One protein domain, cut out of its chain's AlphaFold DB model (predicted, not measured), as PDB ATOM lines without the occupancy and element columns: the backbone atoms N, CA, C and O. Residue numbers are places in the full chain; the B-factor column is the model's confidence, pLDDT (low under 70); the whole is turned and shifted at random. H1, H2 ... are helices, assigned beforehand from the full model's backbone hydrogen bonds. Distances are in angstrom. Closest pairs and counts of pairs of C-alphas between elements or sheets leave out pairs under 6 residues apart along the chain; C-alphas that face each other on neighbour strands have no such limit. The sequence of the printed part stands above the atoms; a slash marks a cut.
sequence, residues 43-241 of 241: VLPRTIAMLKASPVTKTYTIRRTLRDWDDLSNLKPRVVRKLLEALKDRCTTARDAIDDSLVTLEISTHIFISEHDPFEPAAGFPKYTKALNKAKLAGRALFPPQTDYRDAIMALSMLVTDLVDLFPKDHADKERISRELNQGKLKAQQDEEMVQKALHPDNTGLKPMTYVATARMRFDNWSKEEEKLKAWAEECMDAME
ATOM      1  N   VAL A  43      49.136  52.199  56.101       37.38
ATOM      2  CA  VAL A  43      50.022  51.353  55.248       37.38
ATOM      3  C   VAL A  43      50.787  52.127  54.149       37.38
ATOM      4  O   VAL A  43      51.368  51.532  53.244       37.38
ATOM      5  N   LEU A  44      50.839  53.464  54.173       41.34
ATOM      6  CA  LEU A  44      51.290  54.222  52.990       41.34
ATOM      7  C   LEU A  44      52.820  54.315  52.735       41.34
ATOM      8  O   LEU A  44      53.237  54.037  51.609       41.34
ATOM      9  N   PRO A  45      53.709  54.672  53.683       35.62
ATOM     10  CA  PRO A  45      55.036  55.185  53.293       35.62
ATOM     11  C   PRO A  45      56.006  54.142  52.713       35.62
ATOM     12  O   PRO A  45      56.705  54.407  51.734       35.62
ATOM     13  N   ARG A  46      56.049  52.936  53.294       34.12
ATOM     14  CA  ARG A  46      56.961  51.860  52.858       34.12
ATOM     15  C   ARG A  46      56.512  51.244  51.533       34.12
ATOM     16  O   ARG A  46      57.345  50.900  50.699       34.12
ATOM     17  N   THR A  47      55.197  51.198  51.330       37.06
ATOM     18  CA  THR A  47      54.556  50.807  50.080       37.06
ATOM     19  C   THR A  47      55.000  51.780  48.989       37.06
ATOM     20  O   THR A  47      55.686  51.350  48.068       37.06
ATOM     21  N   ILE A  48      54.798  53.096  49.156       36.41
ATOM     22  CA  ILE A  48      55.146  54.149  48.171       36.41
ATOM     23  C   ILE A  48      56.596  54.081  47.649       36.41
ATOM     24  O   ILE A  48      56.833  54.315  46.461       36.41
ATOM     25  N   ALA A  49      57.573  53.719  48.485       38.22
ATOM     26  CA  ALA A  49      58.964  53.564  48.052       38.22
ATOM     27  C   ALA A  49      59.179  52.349  47.122       38.22
ATOM     28  O   ALA A  49      59.900  52.457  46.130       38.22
ATOM     29  N   MET A  50      58.508  51.221  47.384       33.03
ATOM     30  CA  MET A  50      58.486  50.066  46.474       33.03
ATOM     31  C   MET A  50      57.652  50.355  45.208       33.03
ATOM     32  O   MET A  50      58.011  49.903  44.120       33.03
ATOM     33  N   LEU A  51      56.600  51.184  45.316       38.66
ATOM     34  CA  LEU A  51      55.707  51.593  44.213       38.66
ATOM     35  C   LEU A  51      56.427  52.380  43.097       38.66
ATOM     36  O   LEU A  51      56.041  52.288  41.929       38.66
ATOM     37  N   LYS A  52      57.474  53.153  43.424       37.28
ATOM     38  CA  LYS A  52      58.226  53.969  42.446       37.28
ATOM     39  C   LYS A  52      59.227  53.171  41.604       37.28
ATOM     40  O   LYS A  52      59.583  53.627  40.520       37.28
ATOM     41  N   ALA A  53      59.653  51.999  42.071       40.16
ATOM     42  CA  ALA A  53      60.679  51.185  41.418       40.16
ATOM     43  C   ALA A  53      60.119  50.124  40.448       40.16
ATOM     44  O   ALA A  53      60.890  49.518  39.705       40.16
ATOM     45  N   SER A  54      58.800  49.886  40.440       36.34
ATOM     46  CA  SER A  54      58.215  48.762  39.699       36.34
ATOM     47  C   SER A  54      58.059  49.062  38.191       36.34
ATOM     48  O   SER A  54      57.406  50.053  37.831       36.34
ATOM     49  N   PRO A  55      58.647  48.248  37.290       39.66
ATOM     50  CA  PRO A  55      58.530  48.433  35.846       39.66
ATOM     51  C   PRO A  55      57.100  48.132  35.371       39.66
ATOM     52  O   PRO A  55      56.503  47.127  35.734       39.66
ATOM     53  N   VAL A  56      56.546  49.019  34.539       47.84
ATOM     54  CA  VAL A  56      55.098  49.086  34.233       47.84
ATOM     55  C   VAL A  56      54.644  48.078  33.169       47.84
ATOM     56  O   VAL A  56      53.454  47.945  32.917       47.84
ATOM     57  N   THR A  57      55.549  47.359  32.512       45.06
ATOM     58  CA  THR A  57      55.177  46.587  31.321       45.06
ATOM     59  C   THR A  57      55.999  45.314  31.192       45.06
ATOM     60  O   THR A  57      57.019  45.299  30.504       45.06
ATOM     61  N   LYS A  58      55.527  44.221  31.799       50.84
ATOM     62  CA  LYS A  58      55.800  42.888  31.249       50.84
ATOM     63  C   LYS A  58      54.856  42.691  30.062       50.84
ATOM     64  O   LYS A  58      53.646  42.854  30.194       50.84
ATOM     65  N   THR A  59      55.400  42.405  28.885       55.31
ATOM     66  CA  THR A  59      54.587  42.088  27.706       55.31
ATOM     67  C   THR A  59      54.024  40.682  27.887       55.31
ATOM     68  O   THR A  59      54.782  39.717  27.932       55.31
ATOM     69  N   TYR A  60      52.705  40.565  28.029       64.44
ATOM     70  CA  TYR A  60      52.028  39.280  28.178       64.44
ATOM     71  C   TYR A  60      51.487  38.808  26.828       64.44
ATOM     72  O   TYR A  60      50.834  39.572  26.116       64.44
ATOM     73  N   THR A  61      51.759  37.554  26.473       67.12
ATOM     74  CA  THR A  61      51.275  36.944  25.228       67.12
ATOM     75  C   THR A  61      50.235  35.885  25.562       67.12
ATOM     76  O   THR A  61      50.516  34.979  26.339       67.12
ATOM     77  N   ILE A  62      49.052  35.996  24.956       63.72
ATOM     78  CA  ILE A  62      47.939  35.056  25.137       63.72
ATOM     79  C   ILE A  62      48.258  33.746  24.407       63.72
ATOM     80  O   ILE A  62      48.583  33.771  23.215       63.72
ATOM     81  N   ARG A  63      48.108  32.602  25.080       67.06
ATOM     82  CA  ARG A  63      48.126  31.282  24.445       67.06
ATOM     83  C   ARG A  63      46.688  30.933  24.068       67.06
ATOM     84  O   ARG A  63      45.879  30.617  24.920       67.06
ATOM     85  N   ARG A  64      46.332  31.027  22.785       59.66
ATOM     86  CA  ARG A  64      44.921  30.960  22.340       59.66
ATOM     87  C   ARG A  64      44.320  29.560  22.197       59.66
ATOM     88  O   ARG A  64      43.161  29.457  21.798       59.66
ATOM     89  N   THR A  65      45.057  28.484  22.446       68.69
ATOM     90  CA  THR A  65      44.505  27.152  22.180       68.69
ATOM     91  C   THR A  65      43.610  26.693  23.330       68.69
ATOM     92  O   THR A  65      44.066  26.525  24.457       68.69
ATOM     93  N   LEU A  66      42.310  26.541  23.059       71.94
ATOM     94  CA  LEU A  66      41.314  26.075  24.037       71.94
ATOM     95  C   LEU A  66      41.333  24.552  24.218       71.94
ATOM     96  O   LEU A  66      40.981  24.055  25.280       71.94
ATOM     97  N   ARG A  67      41.742  23.810  23.186       78.69
ATOM     98  CA  ARG A  67      41.852  22.353  23.214       78.69
ATOM     99  C   ARG A  67      43.053  21.935  22.374       78.69
ATOM    100  O   ARG A  67      43.091  22.233  21.185       78.69
ATOM    101  N   ASP A  68      44.007  21.263  23.009       79.81
ATOM    102  CA  ASP A  68      45.242  20.765  22.377       79.81
ATOM    103  C   ASP A  68      45.217  19.239  22.167       79.81
ATOM    104  O   ASP A  68      46.226  18.629  21.815       79.81
ATOM    105  N   TRP A  69      44.072  18.605  22.421       87.12
ATOM    106  CA  TRP A  69      43.857  17.168  22.286       87.12
ATOM    107  C   TRP A  69      42.570  16.892  21.512       87.12
ATOM    108  O   TRP A  69      41.613  17.660  21.600       87.12
ATOM    109  N   ASP A  70      42.549  15.780  20.781       81.44
ATOM    110  CA  ASP A  70      41.358  15.321  20.067       81.44
ATOM    111  C   ASP A  70      40.494  14.452  20.991       81.44
ATOM    112  O   ASP A  70      39.650  14.961  21.726       81.44
ATOM    113  N   ASP A  71      40.733  13.141  20.992       85.00
ATOM    114  CA  ASP A  71      39.974  12.153  21.756       85.00
ATOM    115  C   ASP A  71      40.881  11.461  22.781       85.00
ATOM    116  O   ASP A  71      41.879  10.825  22.421       85.00
ATOM    117  N   LEU A  72      40.522  11.578  24.062       88.44
ATOM    118  CA  LEU A  72      41.281  10.986  25.161       88.44
ATOM    119  C   LEU A  72      41.267   9.452  25.138       88.44
ATOM    120  O   LEU A  72      42.219   8.849  25.631       88.44
ATOM    121  N   SER A  73      40.260   8.815  24.530       84.81
ATOM    122  CA  SER A  73      40.142   7.349  24.477       84.81
ATOM    123  C   SER A  73      41.286   6.679  23.702       84.81
ATOM    124  O   SER A  73      41.626   5.522  23.947       84.81
ATOM    125  N   ASN A  74      41.932   7.431  22.805       87.12
ATOM    126  CA  ASN A  74      43.062   6.974  21.995       87.12
ATOM    127  C   ASN A  74      44.425   7.280  22.637       87.12
ATOM    128  O   ASN A  74      45.473   6.913  22.093       87.12
ATOM    129  N   LEU A  75      44.444   7.975  23.778       84.94
ATOM    130  CA  LEU A  75      45.664   8.394  24.453       84.94
ATOM    131  C   LEU A  75      46.006   7.449  25.603       84.94
ATOM    132  O   LEU A  75      45.157   6.981  26.353       84.94
ATOM    133  N   LYS A  76      47.305   7.198  25.791       87.44
ATOM    134  CA  LYS A  76      47.779   6.469  26.974       87.44
ATOM    135  C   LYS A  76      47.577   7.341  28.223       87.44
ATOM    136  O   LYS A  76      47.897   8.530  28.142       87.44
ATOM    137  N   PRO A  77      47.230   6.777  29.397       86.62
ATOM    138  CA  PRO A  77      47.041   7.544  30.638       86.62
ATOM    139  C   PRO A  77      48.212   8.480  30.975       86.62
ATOM    140  O   PRO A  77      48.028   9.640  31.329       86.62
ATOM    141  N   ARG A  78      49.456   8.038  30.734       89.06
ATOM    142  CA  ARG A  78      50.659   8.871  30.916       89.06
ATOM    143  C   ARG A  78      50.678  10.138  30.046       89.06
ATOM    144  O   ARG A  78      51.274  11.136  30.443       89.06
ATOM    145  N   VAL A  79      50.100  10.094  28.846       89.69
ATOM    146  CA  VAL A  79      49.982  11.262  27.955       89.69
ATOM    147  C   VAL A  79      48.923  12.215  28.496       89.69
ATOM    148  O   VAL A  79      49.191  13.407  28.599       89.69
ATOM    149  N   VAL A  80      47.779  11.683  28.927       88.94
ATOM    150  CA  VAL A  80      46.697  12.462  29.543       88.94
ATOM    151  C   VAL A  80      47.177  13.168  30.816       88.94
ATOM    152  O   VAL A  80      46.958  14.364  30.976       88.94
ATOM    153  N   ARG A  81      47.970  12.488  31.655       90.88
ATOM    154  CA  ARG A  81      48.619  13.088  32.834       90.88
ATOM    155  C   ARG A  81      49.530  14.266  32.459       90.88
ATOM    156  O   ARG A  81      49.502  15.295  33.119       90.88
ATOM    157  N   LYS A  82      50.309  14.160  31.374       90.81
ATOM    158  CA  LYS A  82      51.133  15.284  30.883       90.81
ATOM    159  C   LYS A  82      50.292  16.460  30.382       90.81
ATOM    160  O   LYS A  82      50.710  17.597  30.571       90.81
ATOM    161  N   LEU A  83      49.149  16.200  29.742       90.69
ATOM    162  CA  LEU A  83      48.212  17.251  29.328       90.69
ATOM    163  C   LEU A  83      47.641  17.978  30.549       90.69
ATOM    164  O   LEU A  83      47.632  19.206  30.571       90.69
ATOM    165  N   LEU A  84      47.243  17.231  31.583       91.94
ATOM    166  CA  LEU A  84      46.773  17.797  32.845       91.94
ATOM    167  C   LEU A  84      47.839  18.691  33.498       91.94
ATOM    168  O   LEU A  84      47.540  19.834  33.833       91.94
ATOM    169  N   GLU A  85      49.082  18.220  33.623       92.44
ATOM    170  CA  GLU A  85      50.173  19.032  34.186       92.44
ATOM    171  C   GLU A  85      50.447  20.296  33.354       92.44
ATOM    172  O   GLU A  85      50.560  21.388  33.908       92.44
ATOM    173  N   ALA A  86      50.440  20.198  32.021       89.88
ATOM    174  CA  ALA A  86      50.604  21.367  31.155       89.88
ATOM    175  C   ALA A  86      49.473  22.402  31.329       89.88
ATOM    176  O   ALA A  86      49.724  23.610  31.283       89.88
ATOM    177  N   LEU A  87      48.232  21.954  31.548       90.69
ATOM    178  CA  LEU A  87      47.104  22.842  31.841       90.69
ATOM    179  C   LEU A  87      47.212  23.468  33.236       90.69
ATOM    180  O   LEU A  87      46.958  24.663  33.371       90.69
ATOM    181  N   LYS A  88      47.645  22.713  34.257       91.94
ATOM    182  CA  LYS A  88      47.909  23.251  35.605       91.94
ATOM    183  C   LYS A  88      48.980  24.342  35.577       91.94
ATOM    184  O   LYS A  88      48.796  25.388  36.207       91.94
ATOM    185  N   ASP A  89      50.058  24.124  34.829       90.94
ATOM    186  CA  ASP A  89      51.134  25.101  34.637       90.94
ATOM    187  C   ASP A  89      50.640  26.350  33.902       90.94
ATOM    188  O   ASP A  89      50.985  27.476  34.272       90.94
ATOM    189  N   ARG A  90      49.795  26.174  32.879       87.25
ATOM    190  CA  ARG A  90      49.180  27.290  32.152       87.25
ATOM    191  C   ARG A  90      48.274  28.120  33.060       87.25
ATOM    192  O   ARG A  90      48.425  29.341  33.076       87.25
ATOM    193  N   CYS A  91      47.392  27.484  33.832       89.69
ATOM    194  CA  CYS A  91      46.545  28.181  34.800       89.69
ATOM    195  C   CYS A  91      47.391  28.950  35.822       89.69
ATOM    196  O   CYS A  91      47.144  30.130  36.044       89.69
ATOM    197  N   THR A  92      48.442  28.325  36.358       88.69
ATOM    198  CA  THR A  92      49.361  28.961  37.316       88.69
ATOM    199  C   THR A  92      50.055  30.180  36.704       88.69
ATOM    200  O   THR A  92      50.032  31.261  37.279       88.69
ATOM    201  N   THR A  93      50.591  30.045  35.488       86.50
ATOM    202  CA  THR A  93      51.259  31.142  34.770       86.50
ATOM    203  C   THR A  93      50.315  32.317  34.505       86.50
ATOM    204  O   THR A  93      50.700  33.477  34.657       86.50
ATOM    205  N   ALA A  94      49.081  32.036  34.076       86.50
ATOM    206  CA  ALA A  94      48.089  33.069  33.810       86.50
ATOM    207  C   ALA A  94      47.616  33.742  35.106       86.50
ATOM    208  O   ALA A  94      47.495  34.965  35.146       86.50
ATOM    209  N   ARG A  95      47.435  32.964  36.180       86.44
ATOM    210  CA  ARG A  95      47.091  33.457  37.514       86.44
ATOM    211  C   ARG A  95      48.151  34.417  38.053       86.44
ATOM    212  O   ARG A  95      47.820  35.553  38.378       86.44
ATOM    213  N   ASP A  96      49.418  34.007  38.035       83.06
ATOM    214  CA  ASP A  96      50.540  34.839  38.483       83.06
ATOM    215  C   ASP A  96      50.634  36.141  37.659       83.06
ATOM    216  O   ASP A  96      50.918  37.215  38.186       83.06
ATOM    217  N   ALA A  97      50.331  36.080  36.355       80.31
ATOM    218  CA  ALA A  97      50.295  37.262  35.496       80.31
ATOM    219  C   ALA A  97      49.112  38.206  35.797       80.31
ATOM    220  O   ALA A  97      49.252  39.426  35.644       80.31
ATOM    221  N   ILE A  98      47.955  37.677  36.215       79.25
ATOM    222  CA  ILE A  98      46.834  38.494  36.700       79.25
ATOM    223  C   ILE A  98      47.218  39.170  38.011       79.25
ATOM    224  O   ILE A  98      47.003  40.375  38.125       79.25
ATOM    225  N   ASP A  99      47.819  38.444  38.955       77.31
ATOM    226  CA  ASP A  99      48.273  39.003  40.231       77.31
ATOM    227  C   ASP A  99      49.274  40.147  40.020       77.31
ATOM    228  O   ASP A  99      49.061  41.258  40.513       77.31
ATOM    229  N   ASP A 100      50.301  39.934  39.191       74.12
ATOM    230  CA  ASP A 100      51.262  40.975  38.796       74.12
ATOM    231  C   ASP A 100      50.558  42.213  38.196       74.12
ATOM    232  O   ASP A 100      50.925  43.368  38.465       74.12
ATOM    233  N   SER A 101      49.525  41.991  37.376       71.06
ATOM    234  CA  SER A 101      48.767  43.057  36.709       71.06
ATOM    235  C   SER A 101      47.842  43.809  37.672       71.06
ATOM    236  O   SER A 101      47.750  45.037  37.594       71.06
ATOM    237  N   LEU A 102      47.193  43.099  38.600       72.19
ATOM    238  CA  LEU A 102      46.356  43.669  39.657       72.19
ATOM    239  C   LEU A 102      47.191  44.536  40.591       72.19
ATOM    240  O   LEU A 102      46.820  45.683  40.839       72.19
ATOM    241  N   VAL A 103      48.351  44.032  41.022       72.94
ATOM    242  CA  VAL A 103      49.321  44.817  41.787       72.94
ATOM    243  C   VAL A 103      49.675  46.071  40.990       72.94
ATOM    244  O   VAL A 103      49.445  47.175  41.465       72.94
ATOM    245  N   THR A 104      50.123  45.954  39.738       66.50
ATOM    246  CA  THR A 104      50.505  47.120  38.916       66.50
ATOM    247  C   THR A 104      49.384  48.162  38.769       66.50
ATOM    248  O   THR A 104      49.649  49.373  38.817       66.50
ATOM    249  N   LEU A 105      48.133  47.719  38.616       70.00
ATOM    250  CA  LEU A 105      46.952  48.582  38.567       70.00
ATOM    251  C   LEU A 105      46.715  49.299  39.897       70.00
ATOM    252  O   LEU A 105      46.509  50.515  39.905       70.00
ATOM    253  N   GLU A 106      46.789  48.588  41.017       65.56
ATOM    254  CA  GLU A 106      46.647  49.174  42.349       65.56
ATOM    255  C   GLU A 106      47.740  50.182  42.645       65.56
ATOM    256  O   GLU A 106      47.437  51.289  43.086       65.56
ATOM    257  N   ILE A 107      48.990  49.834  42.339       62.75
ATOM    258  CA  ILE A 107      50.146  50.719  42.460       62.75
ATOM    259  C   ILE A 107      49.895  52.015  41.687       62.75
ATOM    260  O   ILE A 107      50.023  53.114  42.225       62.75
ATOM    261  N   SER A 108      49.518  51.889  40.415       62.91
ATOM    262  CA  SER A 108      49.342  53.039  39.528       62.91
ATOM    263  C   SER A 108      48.152  53.906  39.944       62.91
ATOM    264  O   SER A 108      48.226  55.129  39.850       62.91
ATOM    265  N   THR A 109      47.087  53.283  40.450       64.50
ATOM    266  CA  THR A 109      45.895  53.976  40.951       64.50
ATOM    267  C   THR A 109      46.187  54.703  42.264       64.50
ATOM    268  O   THR A 109      45.818  55.863  42.405       64.50
ATOM    269  N   HIS A 110      46.916  54.085  43.199       62.44
ATOM    270  CA  HIS A 110      47.314  54.732  44.453       62.44
ATOM    271  C   HIS A 110      48.288  55.890  44.227       62.44
ATOM    272  O   HIS A 110      48.136  56.930  44.861       62.44
ATOM    273  N   ILE A 111      49.262  55.759  43.317       59.78
ATOM    274  CA  ILE A 111      50.146  56.876  42.938       59.78
ATOM    275  C   ILE A 111      49.314  58.031  42.367       59.78
ATOM    276  O   ILE A 111      49.486  59.167  42.790       59.78
ATOM    277  N   PHE A 112      48.382  57.740  41.453       61.88
ATOM    278  CA  PHE A 112      47.498  58.759  40.885       61.88
ATOM    279  C   PHE A 112      46.677  59.489  41.957       61.88
ATOM    280  O   PHE A 112      46.573  60.708  41.904       61.88
ATOM    281  N   ILE A 113      46.130  58.755  42.931       60.12
ATOM    282  CA  ILE A 113      45.320  59.330  44.013       60.12
ATOM    283  C   ILE A 113      46.182  60.113  45.021       60.12
ATOM    284  O   ILE A 113      45.763  61.166  45.482       60.12
ATOM    285  N   SER A 114      47.376  59.622  45.370       57.31
ATOM    286  CA  SER A 114      48.224  60.214  46.423       57.31
ATOM    287  C   SER A 114      49.097  61.383  45.965       57.31
ATOM    288  O   SER A 114      49.432  62.239  46.778       57.31
ATOM    289  N   GLU A 115      49.500  61.435  44.692       54.06
ATOM    290  CA  GLU A 115      50.374  62.501  44.177       54.06
ATOM    291  C   GLU A 115      49.599  63.732  43.673       54.06
ATOM    292  O   GLU A 115      50.220  64.723  43.275       54.06
ATOM    293  N   HIS A 116      48.264  63.694  43.670       55.22
ATOM    294  CA  HIS A 116      47.429  64.754  43.108       55.22
ATOM    295  C   HIS A 116      46.307  65.153  44.069       55.22
ATOM    296  O   HIS A 116      45.269  64.499  44.144       55.22
ATOM    297  N   ASP A 117      46.519  66.269  44.769       48.53
ATOM    298  CA  ASP A 117      45.471  66.957  45.517       48.53
ATOM    299  C   ASP A 117      44.463  67.562  44.511       48.53
ATOM    300  O   ASP A 117      44.883  68.298  43.607       48.53
ATOM    301  N   PRO A 118      43.148  67.274  44.609       48.75
ATOM    302  CA  PRO A 118      42.132  67.848  43.722       48.75
ATOM    303  C   PRO A 118      42.072  69.389  43.736       48.75
ATOM    304  O   PRO A 118      41.347  69.965  42.921       48.75
ATOM    305  N   PHE A 119      42.817  70.060  44.624       46.47
ATOM    306  CA  PHE A 119      42.806  71.513  44.793       46.47
ATOM    307  C   PHE A 119      44.025  72.275  44.232       46.47
ATOM    308  O   PHE A 119      44.004  73.509  44.268       46.47
ATOM    309  N   GLU A 120      45.059  71.627  43.676       45.56
ATOM    310  CA  GLU A 120      46.216  72.363  43.127       45.56
ATOM    311  C   GLU A 120      46.008  72.849  41.669       45.56
ATOM    312  O   GLU A 120      45.816  72.041  40.753       45.56
ATOM    313  N   PRO A 121      46.084  74.170  41.394       45.19
ATOM    314  CA  PRO A 121      45.750  74.729  40.088       45.19
ATOM    315  C   PRO A 121      46.906  74.645  39.074       45.19
ATOM    316  O   PRO A 121      48.040  75.034  39.345       45.19
ATOM    317  N   ALA A 122      46.560  74.216  37.854       47.09
ATOM    318  CA  ALA A 122      47.201  74.460  36.549       47.09
ATOM    319  C   ALA A 122      48.678  74.050  36.299       47.09
ATOM    320  O   ALA A 122      49.011  73.734  35.158       47.09
ATOM    321  N   ALA A 123      49.564  73.970  37.296       44.50
ATOM    322  CA  ALA A 123      50.972  73.576  37.104       44.50
ATOM    323  C   ALA A 123      51.198  72.045  37.126       44.50
ATOM    324  O   ALA A 123      52.220  71.547  36.648       44.50
ATOM    325  N   GLY A 124      50.232  71.283  37.654       52.75
ATOM    326  CA  GLY A 124      50.284  69.823  37.791       52.75
ATOM    327  C   GLY A 124      49.755  69.028  36.592       52.75
ATOM    328  O   GLY A 124      49.902  67.806  36.576       52.75
ATOM    329  N   PHE A 125      49.178  69.684  35.576       55.31
ATOM    330  CA  PHE A 125      48.436  69.015  34.496       55.31
ATOM    331  C   PHE A 125      49.259  67.957  33.730       55.31
ATOM    332  O   PHE A 125      48.794  66.825  33.618       55.31
ATOM    333  N   PRO A 126      50.518  68.206  33.303       58.69
ATOM    334  CA  PRO A 126      51.314  67.172  32.633       58.69
ATOM    335  C   PRO A 126      51.658  65.971  33.531       58.69
ATOM    336  O   PRO A 126      51.755  64.843  33.045       58.69
ATOM    337  N   LYS A 127      51.842  66.189  34.843       57.78
ATOM    338  CA  LYS A 127      52.096  65.110  35.815       57.78
ATOM    339  C   LYS A 127      50.827  64.284  36.049       57.78
ATOM    340  O   LYS A 127      50.895  63.059  35.972       57.78
ATOM    341  N   TYR A 128      49.689  64.959  36.196       56.94
ATOM    342  CA  TYR A 128      48.360  64.359  36.296       56.94
ATOM    343  C   TYR A 128      48.030  63.492  35.079       56.94
ATOM    344  O   TYR A 128      47.731  62.307  35.219       56.94
ATOM    345  N   THR A 129      48.168  64.028  33.863       59.88
ATOM    346  CA  THR A 129      47.906  63.278  32.627       59.88
ATOM    347  C   THR A 129      48.840  62.074  32.493       59.88
ATOM    348  O   THR A 129      48.412  61.007  32.050       59.88
ATOM    349  N   LYS A 130      50.108  62.192  32.916       63.81
ATOM    350  CA  LYS A 130      51.061  61.071  32.923       63.81
ATOM    351  C   LYS A 130      50.648  59.969  33.908       63.81
ATOM    352  O   LYS A 130      50.682  58.797  33.534       63.81
ATOM    353  N   ALA A 131      50.249  60.323  35.129       60.97
ATOM    354  CA  ALA A 131      49.780  59.369  36.135       60.97
ATOM    355  C   ALA A 131      48.455  58.703  35.718       60.97
ATOM    356  O   ALA A 131      48.338  57.478  35.776       60.97
ATOM    357  N   LEU A 132      47.508  59.479  35.183       62.50
ATOM    358  CA  LEU A 132      46.247  58.978  34.636       62.50
ATOM    359  C   LEU A 132      46.478  58.008  33.472       62.50
ATOM    360  O   LEU A 132      45.885  56.931  33.431       62.50
ATOM    361  N   ASN A 133      47.367  58.349  32.536       62.28
ATOM    362  CA  ASN A 133      47.719  57.462  31.428       62.28
ATOM    363  C   ASN A 133      48.386  56.174  31.922       62.28
ATOM    364  O   ASN A 133      48.079  55.103  31.405       62.28
ATOM    365  N   LYS A 134      49.238  56.246  32.951       65.31
ATOM    366  CA  LYS A 134      49.841  55.061  33.577       65.31
ATOM    367  C   LYS A 134      48.778  54.152  34.208       65.31
ATOM    368  O   LYS A 134      48.804  52.949  33.960       65.31
ATOM    369  N   ALA A 135      47.810  54.709  34.937       61.97
ATOM    370  CA  ALA A 135      46.694  53.948  35.506       61.97
ATOM    371  C   ALA A 135      45.794  53.330  34.418       61.97
ATOM    372  O   ALA A 135      45.461  52.148  34.491       61.97
ATOM    373  N   LYS A 136      45.472  54.082  33.354       61.56
ATOM    374  CA  LYS A 136      44.714  53.577  32.192       61.56
ATOM    375  C   LYS A 136      45.447  52.431  31.484       61.56
ATOM    376  O   LYS A 136      44.817  51.445  31.106       61.56
ATOM    377  N   LEU A 137      46.765  52.539  31.304       64.88
ATOM    378  CA  LEU A 137      47.583  51.482  30.702       64.88
ATOM    379  C   LEU A 137      47.648  50.235  31.587       64.88
ATOM    380  O   LEU A 137      47.474  49.136  31.067       64.88
ATOM    381  N   ALA A 138      47.814  50.391  32.903       65.94
ATOM    382  CA  ALA A 138      47.781  49.274  33.846       65.94
ATOM    383  C   ALA A 138      46.415  48.564  33.846       65.94
ATOM    384  O   ALA A 138      46.355  47.339  33.823       65.94
ATOM    385  N   GLY A 139      45.317  49.323  33.767       65.62
ATOM    386  CA  GLY A 139      43.972  48.755  33.638       65.62
ATOM    387  C   GLY A 139      43.796  47.960  32.343       65.62
ATOM    388  O   GLY A 139      43.225  46.878  32.351       65.62
ATOM    389  N   ARG A 140      44.348  48.448  31.224       67.56
ATOM    390  CA  ARG A 140      44.331  47.715  29.947       67.56
ATOM    391  C   ARG A 140      45.205  46.459  29.968       67.56
ATOM    392  O   ARG A 140      44.840  45.462  29.350       67.56
ATOM    393  N   ALA A 141      46.339  46.503  30.663       69.25
ATOM    394  CA  ALA A 141      47.264  45.377  30.777       69.25
ATOM    395  C   ALA A 141      46.667  44.179  31.538       69.25
ATOM    396  O   ALA A 141      47.148  43.064  31.375       69.25
ATOM    397  N   LEU A 142      45.590  44.391  32.300       72.56
ATOM    398  CA  LEU A 142      44.891  43.343  33.039       72.56
ATOM    399  C   LEU A 142      44.072  42.395  32.139       72.56
ATOM    400  O   LEU A 142      43.883  41.232  32.489       72.56
ATOM    401  N   PHE A 143      43.592  42.845  30.974       74.75
ATOM    402  CA  PHE A 143      42.681  42.041  30.142       74.75
ATOM    403  C   PHE A 143      43.329  40.828  29.451       74.75
ATOM    404  O   PHE A 143      42.702  39.765  29.436       74.75
ATOM    405  N   PRO A 144      44.541  40.925  28.866       80.94
ATOM    406  CA  PRO A 144      45.182  39.770  28.246       80.94
ATOM    407  C   PRO A 144      45.380  38.567  29.189       80.94
ATOM    408  O   PRO A 144      44.948  37.480  28.808       80.94
ATOM    409  N   PRO A 145      45.942  38.709  30.409       82.12
ATOM    410  CA  PRO A 145      46.098  37.571  31.318       82.12
ATOM    411  C   PRO A 145      44.759  37.073  31.879       82.12
ATOM    412  O   PRO A 145      44.594  35.870  32.045       82.12
ATOM    413  N   GLN A 146      43.755  37.943  32.066       82.50
ATOM    414  CA  GLN A 146      42.386  37.500  32.382       82.50
ATOM    415  C   GLN A 146      41.782  36.622  31.283       82.50
ATOM    416  O   GLN A 146      41.077  35.659  31.575       82.50
ATOM    417  N   THR A 147      42.047  36.960  30.021       82.81
ATOM    418  CA  THR A 147      41.576  36.178  28.873       82.81
ATOM    419  C   THR A 147      42.260  34.816  28.839       82.81
ATOM    420  O   THR A 147      41.582  33.801  28.755       82.81
ATOM    421  N   ASP A 148      43.588  34.785  28.977       84.94
ATOM    422  CA  ASP A 148      44.344  33.527  28.952       84.94
ATOM    423  C   ASP A 148      43.996  32.608  30.126       84.94
ATOM    424  O   ASP A 148      43.883  31.399  29.943       84.94
ATOM    425  N   TYR A 149      43.766  33.170  31.317       89.88
ATOM    426  CA  TYR A 149      43.360  32.388  32.482       89.88
ATOM    427  C   TYR A 149      41.967  31.786  32.304       89.88
ATOM    428  O   TYR A 149      41.770  30.605  32.581       89.88
ATOM    429  N   ARG A 150      41.017  32.560  31.763       86.75
ATOM    430  CA  ARG A 150      39.692  32.048  31.395       86.75
ATOM    431  C   ARG A 150      39.802  30.907  30.385       86.75
ATOM    432  O   ARG A 150      39.196  29.862  30.589       86.75
ATOM    433  N   ASP A 151      40.594  31.091  29.332       87.00
ATOM    434  CA  ASP A 151      40.807  30.071  28.304       87.00
ATOM    435  C   ASP A 151      41.455  28.805  28.896       87.00
ATOM    436  O   ASP A 151      41.088  27.691  28.525       87.00
ATOM    437  N   ALA A 152      42.378  28.956  29.852       90.25
ATOM    438  CA  ALA A 152      43.008  27.843  30.559       90.25
ATOM    439  C   ALA A 152      42.020  27.085  31.467       90.25
ATOM    440  O   ALA A 152      41.997  25.854  31.445       90.25
ATOM    441  N   ILE A 153      41.160  27.796  32.207       91.25
ATOM    442  CA  ILE A 153      40.085  27.197  33.019       91.25
ATOM    443  C   ILE A 153      39.082  26.464  32.130       91.25
ATOM    444  O   ILE A 153      38.701  25.334  32.433       91.25
ATOM    445  N   MET A 154      38.688  27.063  31.003       89.75
ATOM    446  CA  MET A 154      37.803  26.420  30.031       89.75
ATOM    447  C   MET A 154      38.428  25.140  29.470       89.75
ATOM    448  O   MET A 154      37.761  24.107  29.448       89.75
ATOM    449  N   ALA A 155      39.705  25.179  29.084       91.12
ATOM    450  CA  ALA A 155      40.435  24.003  28.624       91.12
ATOM    451  C   ALA A 155      40.473  22.905  29.703       91.12
ATOM    452  O   ALA A 155      40.160  21.749  29.424       91.12
ATOM    453  N   LEU A 156      40.777  23.260  30.955       92.25
ATOM    454  CA  LEU A 156      40.770  22.316  32.075       92.25
ATOM    455  C   LEU A 156      39.372  21.719  32.311       92.25
ATOM    456  O   LEU A 156      39.243  20.518  32.522       92.25
ATOM    457  N   SER A 157      38.318  22.528  32.203       91.81
ATOM    458  CA  SER A 157      36.923  22.084  32.304       91.81
ATOM    459  C   SER A 157      36.537  21.110  31.185       91.81
ATOM    460  O   SER A 157      35.848  20.115  31.434       91.81
ATOM    461  N   MET A 158      37.008  21.354  29.957       91.88
ATOM    462  CA  MET A 158      36.851  20.426  28.833       91.88
ATOM    463  C   MET A 158      37.586  19.113  29.105       91.88
ATOM    464  O   MET A 158      36.988  18.058  28.929       91.88
ATOM    465  N   LEU A 159      38.823  19.171  29.615       93.19
ATOM    466  CA  LEU A 159      39.587  17.971  29.954       93.19
ATOM    467  C   LEU A 159      38.849  17.135  31.005       93.19
ATOM    468  O   LEU A 159      38.659  15.947  30.795       93.19
ATOM    469  N   VAL A 160      38.376  17.745  32.098       93.44
ATOM    470  CA  VAL A 160      37.593  17.037  33.131       93.44
ATOM    471  C   VAL A 160      36.332  16.413  32.539       93.44
ATOM    472  O   VAL A 160      36.009  15.277  32.866       93.44
ATOM    473  N   THR A 161      35.634  17.125  31.650       92.75
ATOM    474  CA  THR A 161      34.439  16.586  30.976       92.75
ATOM    475  C   THR A 161      34.793  15.330  30.177       92.75
ATOM    476  O   THR A 161      34.163  14.293  30.365       92.75
ATOM    477  N   ASP A 162      35.845  15.402  29.360       93.00
ATOM    478  CA  ASP A 162      36.307  14.272  28.555       93.00
ATOM    479  C   ASP A 162      36.754  13.090  29.436       93.00
ATOM    480  O   ASP A 162      36.452  11.944  29.121       93.00
ATOM    481  N   LEU A 163      37.442  13.349  30.558       92.75
ATOM    482  CA  LEU A 163      37.871  12.316  31.512       92.75
ATOM    483  C   LEU A 163      36.674  11.591  32.138       92.75
ATOM    484  O   LEU A 163      36.656  10.365  32.206       92.75
ATOM    485  N   VAL A 164      35.655  12.338  32.562       92.06
ATOM    486  CA  VAL A 164      34.425  11.771  33.132       92.06
ATOM    487  C   VAL A 164      33.663  10.944  32.092       92.06
ATOM    488  O   VAL A 164      33.069   9.912  32.421       92.06
ATOM    489  N   ASP A 165      33.698  11.357  30.825       91.12
ATOM    490  CA  ASP A 165      33.050  10.632  29.737       91.12
ATOM    491  C   ASP A 165      33.703   9.272  29.451       91.12
ATOM    492  O   ASP A 165      32.982   8.345  29.062       91.12
ATOM    493  N   LEU A 166      35.003   9.111  29.738       90.00
ATOM    494  CA  LEU A 166      35.712   7.828  29.631       90.00
ATOM    495  C   LEU A 166      35.228   6.777  30.635       90.00
ATOM    496  O   LEU A 166      35.398   5.581  30.391       90.00
ATOM    497  N   PHE A 167      34.606   7.180  31.746       88.69
ATOM    498  CA  PHE A 167      34.098   6.217  32.715       88.69
ATOM    499  C   PHE A 167      32.947   5.364  32.155       88.69
ATOM    500  O   PHE A 167      32.103   5.870  31.398       88.69
ATOM    501  N   PRO A 168      32.825   4.091  32.588       85.94
ATOM    502  CA  PRO A 168      31.637   3.275  32.348       85.94
ATOM    503  C   PRO A 168      30.347   3.983  32.786       85.94
ATOM    504  O   PRO A 168      30.346   4.793  33.714       85.94
ATOM    505  N   LYS A 169      29.223   3.689  32.120       83.62
ATOM    506  CA  LYS A 169      27.929   4.350  32.398       83.62
ATOM    507  C   LYS A 169      27.445   4.147  33.837       83.62
ATOM    508  O   LYS A 169      26.742   5.002  34.353       83.62
ATOM    509  N   ASP A 170      27.807   3.027  34.440       84.25
ATOM    510  CA  ASP A 170      27.454   2.577  35.785       84.25
ATOM    511  C   ASP A 170      28.522   2.912  36.843       84.25
ATOM    512  O   ASP A 170      28.387   2.526  38.003       84.25
ATOM    513  N   HIS A 171      29.576   3.649  36.474       85.19
ATOM    514  CA  HIS A 171      30.625   4.038  37.410       85.19
ATOM    515  C   HIS A 171      30.101   5.054  38.436       85.19
ATOM    516  O   HIS A 171      29.613   6.125  38.067       85.19
ATOM    517  N   ALA A 172      30.248   4.752  39.730       83.31
ATOM    518  CA  ALA A 172      29.704   5.569  40.820       83.31
ATOM    519  C   ALA A 172      30.202   7.029  40.789       83.31
ATOM    520  O   ALA A 172      29.421   7.960  41.003       83.31
ATOM    521  N   ASP A 173      31.477   7.245  40.454       84.19
ATOM    522  CA  ASP A 173      32.050   8.595  40.375       84.19
ATOM    523  C   ASP A 173      31.584   9.391  39.157       84.19
ATOM    524  O   ASP A 173      31.546  10.620  39.211       84.19
ATOM    525  N   LYS A 174      31.147   8.723  38.081       88.31
ATOM    526  CA  LYS A 174      30.716   9.403  36.857       88.31
ATOM    527  C   LYS A 174      29.523  10.308  37.127       88.31
ATOM    528  O   LYS A 174      29.548  11.483  36.760       88.31
ATOM    529  N   GLU A 175      28.486   9.787  37.783       87.00
ATOM    530  CA  GLU A 175      27.281  10.568  38.083       87.00
ATOM    531  C   GLU A 175      27.552  11.697  39.081       87.00
ATOM    532  O   GLU A 175      27.022  12.802  38.916       87.00
ATOM    533  N   ARG A 176      28.376  11.435  40.103       91.12
ATOM    534  CA  ARG A 176      28.737  12.435  41.115       91.12
ATOM    535  C   ARG A 176      29.531  13.580  40.490       91.12
ATOM    536  O   ARG A 176      29.072  14.720  40.549       91.12
ATOM    537  N   ILE A 177      30.664  13.282  39.849       87.62
ATOM    538  CA  ILE A 177      31.553  14.297  39.267       87.62
ATOM    539  C   ILE A 177      30.832  15.049  38.142       87.62
ATOM    540  O   ILE A 177      30.887  16.275  38.107       87.62
ATOM    541  N   SER A 178      30.056  14.369  37.286       88.38
ATOM    542  CA  SER A 178      29.245  15.038  36.251       88.38
ATOM    543  C   SER A 178      28.270  16.058  36.843       88.38
ATOM    544  O   SER A 178      28.111  17.162  36.317       88.38
ATOM    545  N   ARG A 179      27.585  15.700  37.937       88.81
ATOM    546  CA  ARG A 179      26.624  16.586  38.604       88.81
ATOM    547  C   ARG A 179      27.323  17.794  39.215       88.81
ATOM    548  O   ARG A 179      26.865  18.918  39.007       88.81
ATOM    549  N   GLU A 180      28.411  17.569  39.943       88.06
ATOM    550  CA  GLU A 180      29.188  18.636  40.575       88.06
ATOM    551  C   GLU A 180      29.817  19.578  39.538       88.06
ATOM    552  O   GLU A 180      29.733  20.797  39.692       88.06
ATOM    553  N   LEU A 181      30.347  19.034  38.439       86.19
ATOM    554  CA  LEU A 181      30.899  19.800  37.322       86.19
ATOM    555  C   LEU A 181      29.835  20.684  36.663       86.19
ATOM    556  O   LEU A 181      30.069  21.870  36.440       86.19
ATOM    557  N   ASN A 182      28.649  20.138  36.381       87.31
ATOM    558  CA  ASN A 182      27.557  20.900  35.771       87.31
ATOM    559  C   ASN A 182      27.035  22.010  36.695       87.31
ATOM    560  O   ASN A 182      26.784  23.127  36.239       87.31
ATOM    561  N   GLN A 183      26.915  21.736  37.997       86.00
ATOM    562  CA  GLN A 183      26.571  22.761  38.988       86.00
ATOM    563  C   GLN A 183      27.663  23.835  39.093       86.00
ATOM    564  O   GLN A 183      27.351  25.025  39.168       86.00
ATOM    565  N   GLY A 184      28.934  23.426  39.059       79.69
ATOM    566  CA  GLY A 184      30.091  24.316  39.045       79.69
ATOM    567  C   GLY A 184      30.079  25.262  37.845       79.69
ATOM    568  O   GLY A 184      30.137  26.474  38.039       79.69
ATOM    569  N   LYS A 185      29.901  24.723  36.631       81.69
ATOM    570  CA  LYS A 185      29.795  25.492  35.377       81.69
ATOM    571  C   LYS A 185      28.660  26.516  35.424       81.69
ATOM    572  O   LYS A 185      28.862  27.672  35.062       81.69
ATOM    573  N   LEU A 186      27.482  26.117  35.913       83.69
ATOM    574  CA  LEU A 186      26.337  27.024  36.033       83.69
ATOM    575  C   LEU A 186      26.634  28.188  36.988       83.69
ATOM    576  O   LEU A 186      26.328  29.338  36.675       83.69
ATOM    577  N   LYS A 187      27.250  27.901  38.140       80.44
ATOM    578  CA  LYS A 187      27.628  28.935  39.108       80.44
ATOM    579  C   LYS A 187      28.688  29.883  38.539       80.44
ATOM    580  O   LYS A 187      28.527  31.093  38.651       80.44
ATOM    581  N   ALA A 188      29.721  29.346  37.891       75.88
ATOM    582  CA  ALA A 188      30.764  30.143  37.249       75.88
ATOM    583  C   ALA A 188      30.185  31.081  36.177       75.88
ATOM    584  O   ALA A 188      30.542  32.258  36.121       75.88
ATOM    585  N   GLN A 189      29.222  30.598  35.384       78.62
ATOM    586  CA  GLN A 189      28.512  31.420  34.407       78.62
ATOM    587  C   GLN A 189      27.713  32.553  35.072       78.62
ATOM    588  O   GLN A 189      27.784  33.694  34.622       78.62
ATOM    589  N   GLN A 190      26.986  32.272  36.159       79.62
ATOM    590  CA  GLN A 190      26.243  33.297  36.909       79.62
ATOM    591  C   GLN A 190      27.169  34.364  37.507       79.62
ATOM    592  O   GLN A 190      26.877  35.559  37.421       79.62
ATOM    593  N   ASP A 191      28.297  33.939  38.080       73.94
ATOM    594  CA  ASP A 191      29.316  34.833  38.630       73.94
ATOM    595  C   ASP A 191      29.924  35.719  37.525       73.94
ATOM    596  O   ASP A 191      30.105  36.927  37.710       73.94
ATOM    597  N   GLU A 192      30.186  35.150  36.345       74.06
ATOM    598  CA  GLU A 192      30.696  35.880  35.185       74.06
ATOM    599  C   GLU A 192      29.671  36.879  34.624       74.06
ATOM    600  O   GLU A 192      30.024  38.028  34.349       74.06
ATOM    601  N   GLU A 193      28.396  36.500  34.525       79.19
ATOM    602  CA  GLU A 193      27.308  37.401  34.129       79.19
ATOM    603  C   GLU A 193      27.132  38.560  35.121       79.19
ATOM    604  O   GLU A 193      26.917  39.704  34.710       79.19
ATOM    605  N   MET A 194      27.245  38.298  36.427       74.75
ATOM    606  CA  MET A 194      27.190  39.334  37.461       74.75
ATOM    607  C   MET A 194      28.342  40.333  37.303       74.75
ATOM    608  O   MET A 194      28.121  41.546  37.337       74.75
ATOM    609  N   VAL A 195      29.561  39.835  37.084       68.81
ATOM    610  CA  VAL A 195      30.745  40.670  36.848       68.81
ATOM    611  C   VAL A 195      30.604  41.484  35.559       68.81
ATOM    612  O   VAL A 195      30.893  42.677  35.562       68.81
ATOM    613  N   GLN A 196      30.117  40.891  34.469       68.81
ATOM    614  CA  GLN A 196      29.897  41.609  33.209       68.81
ATOM    615  C   GLN A 196      28.839  42.708  33.340       68.81
ATOM    616  O   GLN A 196      29.049  43.812  32.843       68.81
ATOM    617  N   LYS A 197      27.734  42.442  34.050       69.75
ATOM    618  CA  LYS A 197      26.711  43.455  34.356       69.75
ATOM    619  C   LYS A 197      27.288  44.599  35.181       69.75
ATOM    620  O   LYS A 197      27.004  45.757  34.889       69.75
ATOM    621  N   ALA A 198      28.120  44.289  36.177       63.78
ATOM    622  CA  ALA A 198      28.825  45.309  36.939       63.78
ATOM    623  C   ALA A 198      29.722  46.144  36.016       63.78
ATOM    624  O   ALA A 198      29.650  47.357  36.064       63.78
ATOM    625  N   LEU A 199      30.475  45.526  35.106       61.19
ATOM    626  CA  LEU A 199      31.402  46.212  34.199       61.19
ATOM    627  C   LEU A 199      30.752  46.839  32.943       61.19
ATOM    628  O   LEU A 199      31.482  47.327  32.078       61.19
ATOM    629  N   HIS A 200      29.419  46.834  32.813       54.00
ATOM    630  CA  HIS A 200      28.734  47.329  31.613       54.00
ATOM    631  C   HIS A 200      28.971  48.842  31.405       54.00
ATOM    632  O   HIS A 200      28.895  49.598  32.376       54.00
ATOM    633  N   PRO A 201      29.200  49.323  30.164       44.69
ATOM    634  CA  PRO A 201      29.500  50.731  29.876       44.69
ATOM    635  C   PRO A 201      28.455  51.724  30.390       44.69
ATOM    636  O   PRO A 201      28.805  52.843  30.754       44.69
ATOM    637  N   ASP A 202      27.192  51.305  30.468       50.44
ATOM    638  CA  ASP A 202      26.082  52.140  30.944       50.44
ATOM    639  C   ASP A 202      26.132  52.394  32.462       50.44
ATOM    640  O   ASP A 202      25.573  53.383  32.941       50.44
ATOM    641  N   ASN A 203      26.910  51.604  33.217       51.00
ATOM    642  CA  ASN A 203      27.289  51.894  34.604       51.00
ATOM    643  C   ASN A 203      28.428  52.933  34.663       51.00
ATOM    644  O   ASN A 203      29.428  52.780  35.368       51.00
ATOM    645  N   THR A 204      28.245  54.038  33.935       41.62
ATOM    646  CA  THR A 204      29.190  55.155  33.719       41.62
ATOM    647  C   THR A 204      29.690  55.863  34.992       41.62
ATOM    648  O   THR A 204      30.532  56.759  34.905       41.62
ATOM    649  N   GLY A 205      29.182  55.489  36.171       43.94
ATOM    650  CA  GLY A 205      29.575  56.020  37.477       43.94
ATOM    651  C   GLY A 205      30.559  55.152  38.267       43.94
ATOM    652  O   GLY A 205      30.870  55.490  39.411       43.94
ATOM    653  N   LEU A 206      31.030  54.028  37.717       50.03
ATOM    654  CA  LEU A 206      31.929  53.138  38.448       50.03
ATOM    655  C   LEU A 206      33.275  53.803  38.714       50.03
ATOM    656  O   LEU A 206      34.035  54.145  37.810       50.03
ATOM    657  N   LYS A 207      33.566  53.966  40.003       57.56
ATOM    658  CA  LYS A 207      34.846  54.478  40.474       57.56
ATOM    659  C   LYS A 207      35.943  53.471  40.096       57.56
ATOM    660  O   LYS A 207      35.698  52.268  40.190       57.56
ATOM    661  N   PRO A 208      37.165  53.919  39.757       56.47
ATOM    662  CA  PRO A 208      38.297  53.031  39.464       56.47
ATOM    663  C   PRO A 208      38.508  51.921  40.510       56.47
ATOM    664  O   PRO A 208      38.808  50.786  40.158       56.47
ATOM    665  N   MET A 209      38.249  52.208  41.789       60.88
ATOM    666  CA  MET A 209      38.310  51.217  42.872       60.88
ATOM    667  C   MET A 209      37.253  50.114  42.765       60.88
ATOM    668  O   MET A 209      37.529  48.971  43.120       60.88
ATOM    669  N   THR A 210      36.060  50.417  42.252       65.38
ATOM    670  CA  THR A 210      35.035  49.398  42.006       65.38
ATOM    671  C   THR A 210      35.468  48.463  40.883       65.38
ATOM    672  O   THR A 210      35.290  47.260  41.009       65.38
ATOM    673  N   TYR A 211      36.124  48.982  39.839       63.88
ATOM    674  CA  TYR A 211      36.705  48.150  38.781       63.88
ATOM    675  C   TYR A 211      37.775  47.190  39.327       63.88
ATOM    676  O   TYR A 211      37.721  45.994  39.039       63.88
ATOM    677  N   VAL A 212      38.701  47.679  40.165       66.12
ATOM    678  CA  VAL A 212      39.713  46.829  40.825       66.12
ATOM    679  C   VAL A 212      39.045  45.758  41.692       66.12
ATOM    680  O   VAL A 212      39.387  44.582  41.588       66.12
ATOM    681  N   ALA A 213      38.058  46.138  42.507       67.00
ATOM    682  CA  ALA A 213      37.331  45.206  43.367       67.00
ATOM    683  C   ALA A 213      36.590  44.125  42.561       67.00
ATOM    684  O   ALA A 213      36.641  42.947  42.909       67.00
ATOM    685  N   THR A 214      35.943  44.498  41.455       71.38
ATOM    686  CA  THR A 214      35.260  43.545  40.571       71.38
ATOM    687  C   THR A 214      36.246  42.610  39.870       71.38
ATOM    688  O   THR A 214      35.983  41.412  39.778       71.38
ATOM    689  N   ALA A 215      37.395  43.117  39.417       71.06
ATOM    690  CA  ALA A 215      38.438  42.286  38.824       71.06
ATOM    691  C   ALA A 215      39.017  41.269  39.822       71.06
ATOM    692  O   ALA A 215      39.208  40.111  39.456       71.06
ATOM    693  N   ARG A 216      39.226  41.673  41.084       75.06
ATOM    694  CA  ARG A 216      39.638  40.779  42.180       75.06
ATOM    695  C   ARG A 216      38.600  39.700  42.461       75.06
ATOM    696  O   ARG A 216      38.930  38.526  42.463       75.06
ATOM    697  N   MET A 217      37.334  40.084  42.608       77.69
ATOM    698  CA  MET A 217      36.251  39.127  42.845       77.69
ATOM    699  C   MET A 217      36.154  38.083  41.723       77.69
ATOM    700  O   MET A 217      35.986  36.896  41.991       77.69
ATOM    701  N   ARG A 218      36.296  38.506  40.458       78.12
ATOM    702  CA  ARG A 218      36.323  37.587  39.310       78.12
ATOM    703  C   ARG A 218      37.508  36.625  39.387       78.12
ATOM    704  O   ARG A 218      37.339  35.432  39.161       78.12
ATOM    705  N   PHE A 219      38.684  37.147  39.717       81.75
ATOM    706  CA  PHE A 219      39.904  36.365  39.871       81.75
ATOM    707  C   PHE A 219      39.808  35.328  41.004       81.75
ATOM    708  O   PHE A 219      40.174  34.170  40.805       81.75
ATOM    709  N   ASP A 220      39.224  35.698  42.145       83.44
ATOM    710  CA  ASP A 220      38.978  34.785  43.267       83.44
ATOM    711  C   ASP A 220      38.003  33.660  42.888       83.44
ATOM    712  O   ASP A 220      38.173  32.510  43.298       83.44
ATOM    713  N   ASN A 221      36.965  33.979  42.107       82.25
ATOM    714  CA  ASN A 221      35.998  32.988  41.633       82.25
ATOM    715  C   ASN A 221      36.654  31.982  40.683       82.25
ATOM    716  O   ASN A 221      36.487  30.777  40.863       82.25
ATOM    717  N   TRP A 222      37.453  32.470  39.734       88.00
ATOM    718  CA  TRP A 222      38.233  31.631  38.828       88.00
ATOM    719  C   TRP A 222      39.260  30.761  39.553       88.00
ATOM    720  O   TRP A 222      39.380  29.583  39.232       88.00
ATOM    721  N   SER A 223      39.918  31.283  40.589       88.50
ATOM    722  CA  SER A 223      40.862  30.503  41.404       88.50
ATOM    723  C   SER A 223      40.175  29.337  42.119       88.50
ATOM    724  O   SER A 223      40.668  28.211  42.106       88.50
ATOM    725  N   LYS A 224      38.981  29.566  42.682       88.81
ATOM    726  CA  LYS A 224      38.176  28.500  43.306       88.81
ATOM    727  C   LYS A 224      37.672  27.475  42.292       88.81
ATOM    728  O   LYS A 224      37.493  26.308  42.636       88.81
ATOM    729  N   GLU A 225      37.365  27.908  41.072       88.56
ATOM    730  CA  GLU A 225      36.968  27.012  39.986       88.56
ATOM    731  C   GLU A 225      38.147  26.146  39.532       88.56
ATOM    732  O   GLU A 225      38.008  24.927  39.449       88.56
ATOM    733  N   GLU A 226      39.317  26.752  39.329       93.25
ATOM    734  CA  GLU A 226      40.565  26.062  39.004       93.25
ATOM    735  C   GLU A 226      40.880  24.960  40.025       93.25
ATOM    736  O   GLU A 226      41.135  23.824  39.629       93.25
ATOM    737  N   GLU A 227      40.838  25.263  41.326       92.25
ATOM    738  CA  GLU A 227      41.112  24.286  42.391       92.25
ATOM    739  C   GLU A 227      40.191  23.064  42.315       92.25
ATOM    740  O   GLU A 227      40.659  21.926  42.391       92.25
ATOM    741  N   LYS A 228      38.889  23.281  42.103       91.12
ATOM    742  CA  LYS A 228      37.911  22.191  41.967       91.12
ATOM    743  C   LYS A 228      38.155  21.356  40.721       91.12
ATOM    744  O   LYS A 228      38.140  20.133  40.793       91.12
ATOM    745  N   LEU A 229      38.394  22.011  39.586       92.94
ATOM    746  CA  LEU A 229      38.663  21.329  38.326       92.94
ATOM    747  C   LEU A 229      39.949  20.497  38.402       92.94
ATOM    748  O   LEU A 229      39.969  19.378  37.898       92.94
ATOM    749  N   LYS A 230      41.000  21.000  39.064       93.88
ATOM    750  CA  LYS A 230      42.228  20.230  39.319       93.88
ATOM    751  C   LYS A 230      41.948  18.995  40.168       93.88
ATOM    752  O   LYS A 230      42.383  17.914  39.786       93.88
ATOM    753  N   ALA A 231      41.198  19.150  41.260       92.38
ATOM    754  CA  ALA A 231      40.848  18.040  42.144       92.38
ATOM    755  C   ALA A 231      40.040  16.957  41.411       92.38
ATOM    756  O   ALA A 231      40.393  15.784  41.483       92.38
ATOM    757  N   TRP A 232      39.015  17.336  40.640       93.12
ATOM    758  CA  TRP A 232      38.246  16.372  39.847       93.12
ATOM    759  C   TRP A 232      39.078  15.725  38.738       93.12
ATOM    760  O   TRP A 232      38.904  14.542  38.469       93.12
ATOM    761  N   ALA A 233      39.982  16.466  38.089       92.19
ATOM    762  CA  ALA A 233      40.863  15.896  37.074       92.19
ATOM    763  C   ALA A 233      41.808  14.841  37.668       92.19
ATOM    764  O   ALA A 233      41.986  13.785  37.071       92.19
ATOM    765  N   GLU A 234      42.402  15.125  38.830       92.50
ATOM    766  CA  GLU A 234      43.256  14.177  39.556       92.50
ATOM    767  C   GLU A 234      42.465  12.943  39.992       92.50
ATOM    768  O   GLU A 234      42.872  11.829  39.684       92.50
ATOM    769  N   GLU A 235      41.285  13.141  40.581       90.50
ATOM    770  CA  GLU A 235      40.381  12.055  40.962       90.50
ATOM    771  C   GLU A 235      40.002  11.172  39.760       90.50
ATOM    772  O   GLU A 235      40.005   9.946  39.860       90.50
ATOM    773  N   CYS A 236      39.740  11.778  38.596       89.38
ATOM    774  CA  CYS A 236      39.454  11.016  37.385       89.38
ATOM    775  C   CYS A 236      40.665  10.225  36.885       89.38
ATOM    776  O   CYS A 236      40.512   9.099  36.423       89.38
ATOM    777  N   MET A 237      41.863  10.811  36.957       90.25
ATOM    778  CA  MET A 237      43.099  10.139  36.560       90.25
ATOM    779  C   MET A 237      43.418   8.951  37.466       90.25
ATOM    780  O   MET A 237      43.785   7.901  36.946       90.25
ATOM    781  N   ASP A 238      43.237   9.095  38.777       87.62
ATOM    782  CA  ASP A 238      43.498   8.032  39.751       87.62
ATOM    783  C   ASP A 238      42.496   6.873  39.618       87.62
ATOM    784  O   ASP A 238      42.869   5.716  39.774       87.62
ATOM    785  N   ALA A 239      41.237   7.154  39.268       83.56
ATOM    786  CA  ALA A 239      40.224   6.123  39.026       83.56
ATOM    787  C   ALA A 239      40.419   5.342  37.708       83.56
ATOM    788  O   ALA A 239      39.776   4.312  37.503       83.56
ATOM    789  N   MET A 240      41.264   5.836  36.795       76.56
ATOM    790  CA  MET A 240      41.572   5.183  35.515       76.56
ATOM    791  C   MET A 240      42.888   4.385  35.521       76.56
ATOM    792  O   MET A 240      43.188   3.728  34.519       76.56
ATOM    793  N   GLU A 241      43.684   4.468  36.592       71.69
ATOM    794  CA  GLU A 241      44.925   3.695  36.788       71.69
ATOM    795  C   GLU A 241      44.676   2.331  37.441       71.69
ATOM    796  O   GLU A 241      45.381   1.376  37.030       71.69
TER     797      GLU A 241
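Overview. This is residues 43 to 241 of the 241 residues of an uncharacterized protein of Phaeosphaeria nodorum (strain SN15 / ATCC MYA-4574 / FGSC 10173) (UniProt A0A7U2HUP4). A long, loose rod of four helices side by side, H2, H4, H5 and H6, makes an up-and-down bundle, with H3 running on almost in line with H4 and folding back along the last part of H2. Small H1 sits near that end of H2, and the unnamed stretch from 52 to 76 runs from it to the other end of the rod, where H2 begins; residues 117 to 123 and 200 to 205 stick out. The printed part has 199 residues with six named helices, H1 to H6 in that order, and no named strand; its class is all helix. It is loose, with a radius of gyration of the C-alphas of 21.3 A, and spans 74 by 32 by 29 A.

Arrangement. Begin with H1, residues 44 to 51; it only just touches H2, residues 77 to 114, with 3 pairs of C-alphas within 8 A, the closest being Leu 51 and Ile 107 at 5.9 A, at a steep tilt of 58 degrees. H2 is the hub and touches four helices. With H3, residues 125 to 141, it forms a hairpin, through residues 101 to 112 of H2 alone; the closest C-alphas, Leu 105 and Ala 138, are 4.8 A apart. Go on to H4, residues 143 to 166, which meets H3 only through their link; it touches residues 84 to 98 of H2, closest at the C-alphas of Ala 94 and Tyr 149, 5.0 A, at a shallow tilt of 25 degrees, opposite ways. H5, residues 172 to 198, forms a hairpin with H4, closest at the C-alphas of Val 164 and Lys 174, 5.8 A, and is apart from H2. H6, residues 208 to 239, forms a hairpin with H5, closest at the C-alphas of Val 195 and Thr 214, 6.5 A. H6 also touches H4, the same way, closest at the C-alphas of Val 160 and Ala 233, 5.2 A, and H2, opposite ways, closest at those of Arg 81 and Met 237, 7.3 A. Every O i to N i+4 pair is within hydrogen-bond range in H2, H3, H4 and H6; in H1 3 of 4 are, in H5 22 of 23.

Along the chain. Find C-alpha 44 at (51.290, 54.222, 52.990), where H1 begins. Look next at C-alpha 77, (47.041, 7.544, 30.638); from there H2 runs 55.0 A. H3 measures 24.0 A, H4 34.9 A, H5 39.9 A and H6 46.9 A, ending at C-alpha 239, (40.224, 6.123, 39.026).

Size, cuts and confidence. The C-alphas farthest apart, Ala 123 and Asp 170, are 74.8 A apart. The printed part has no cut; the link from H1 to H2 is long. The pLDDT is under 70 in residues 43 to 65, 104, 106 to 141 and 195 to 213.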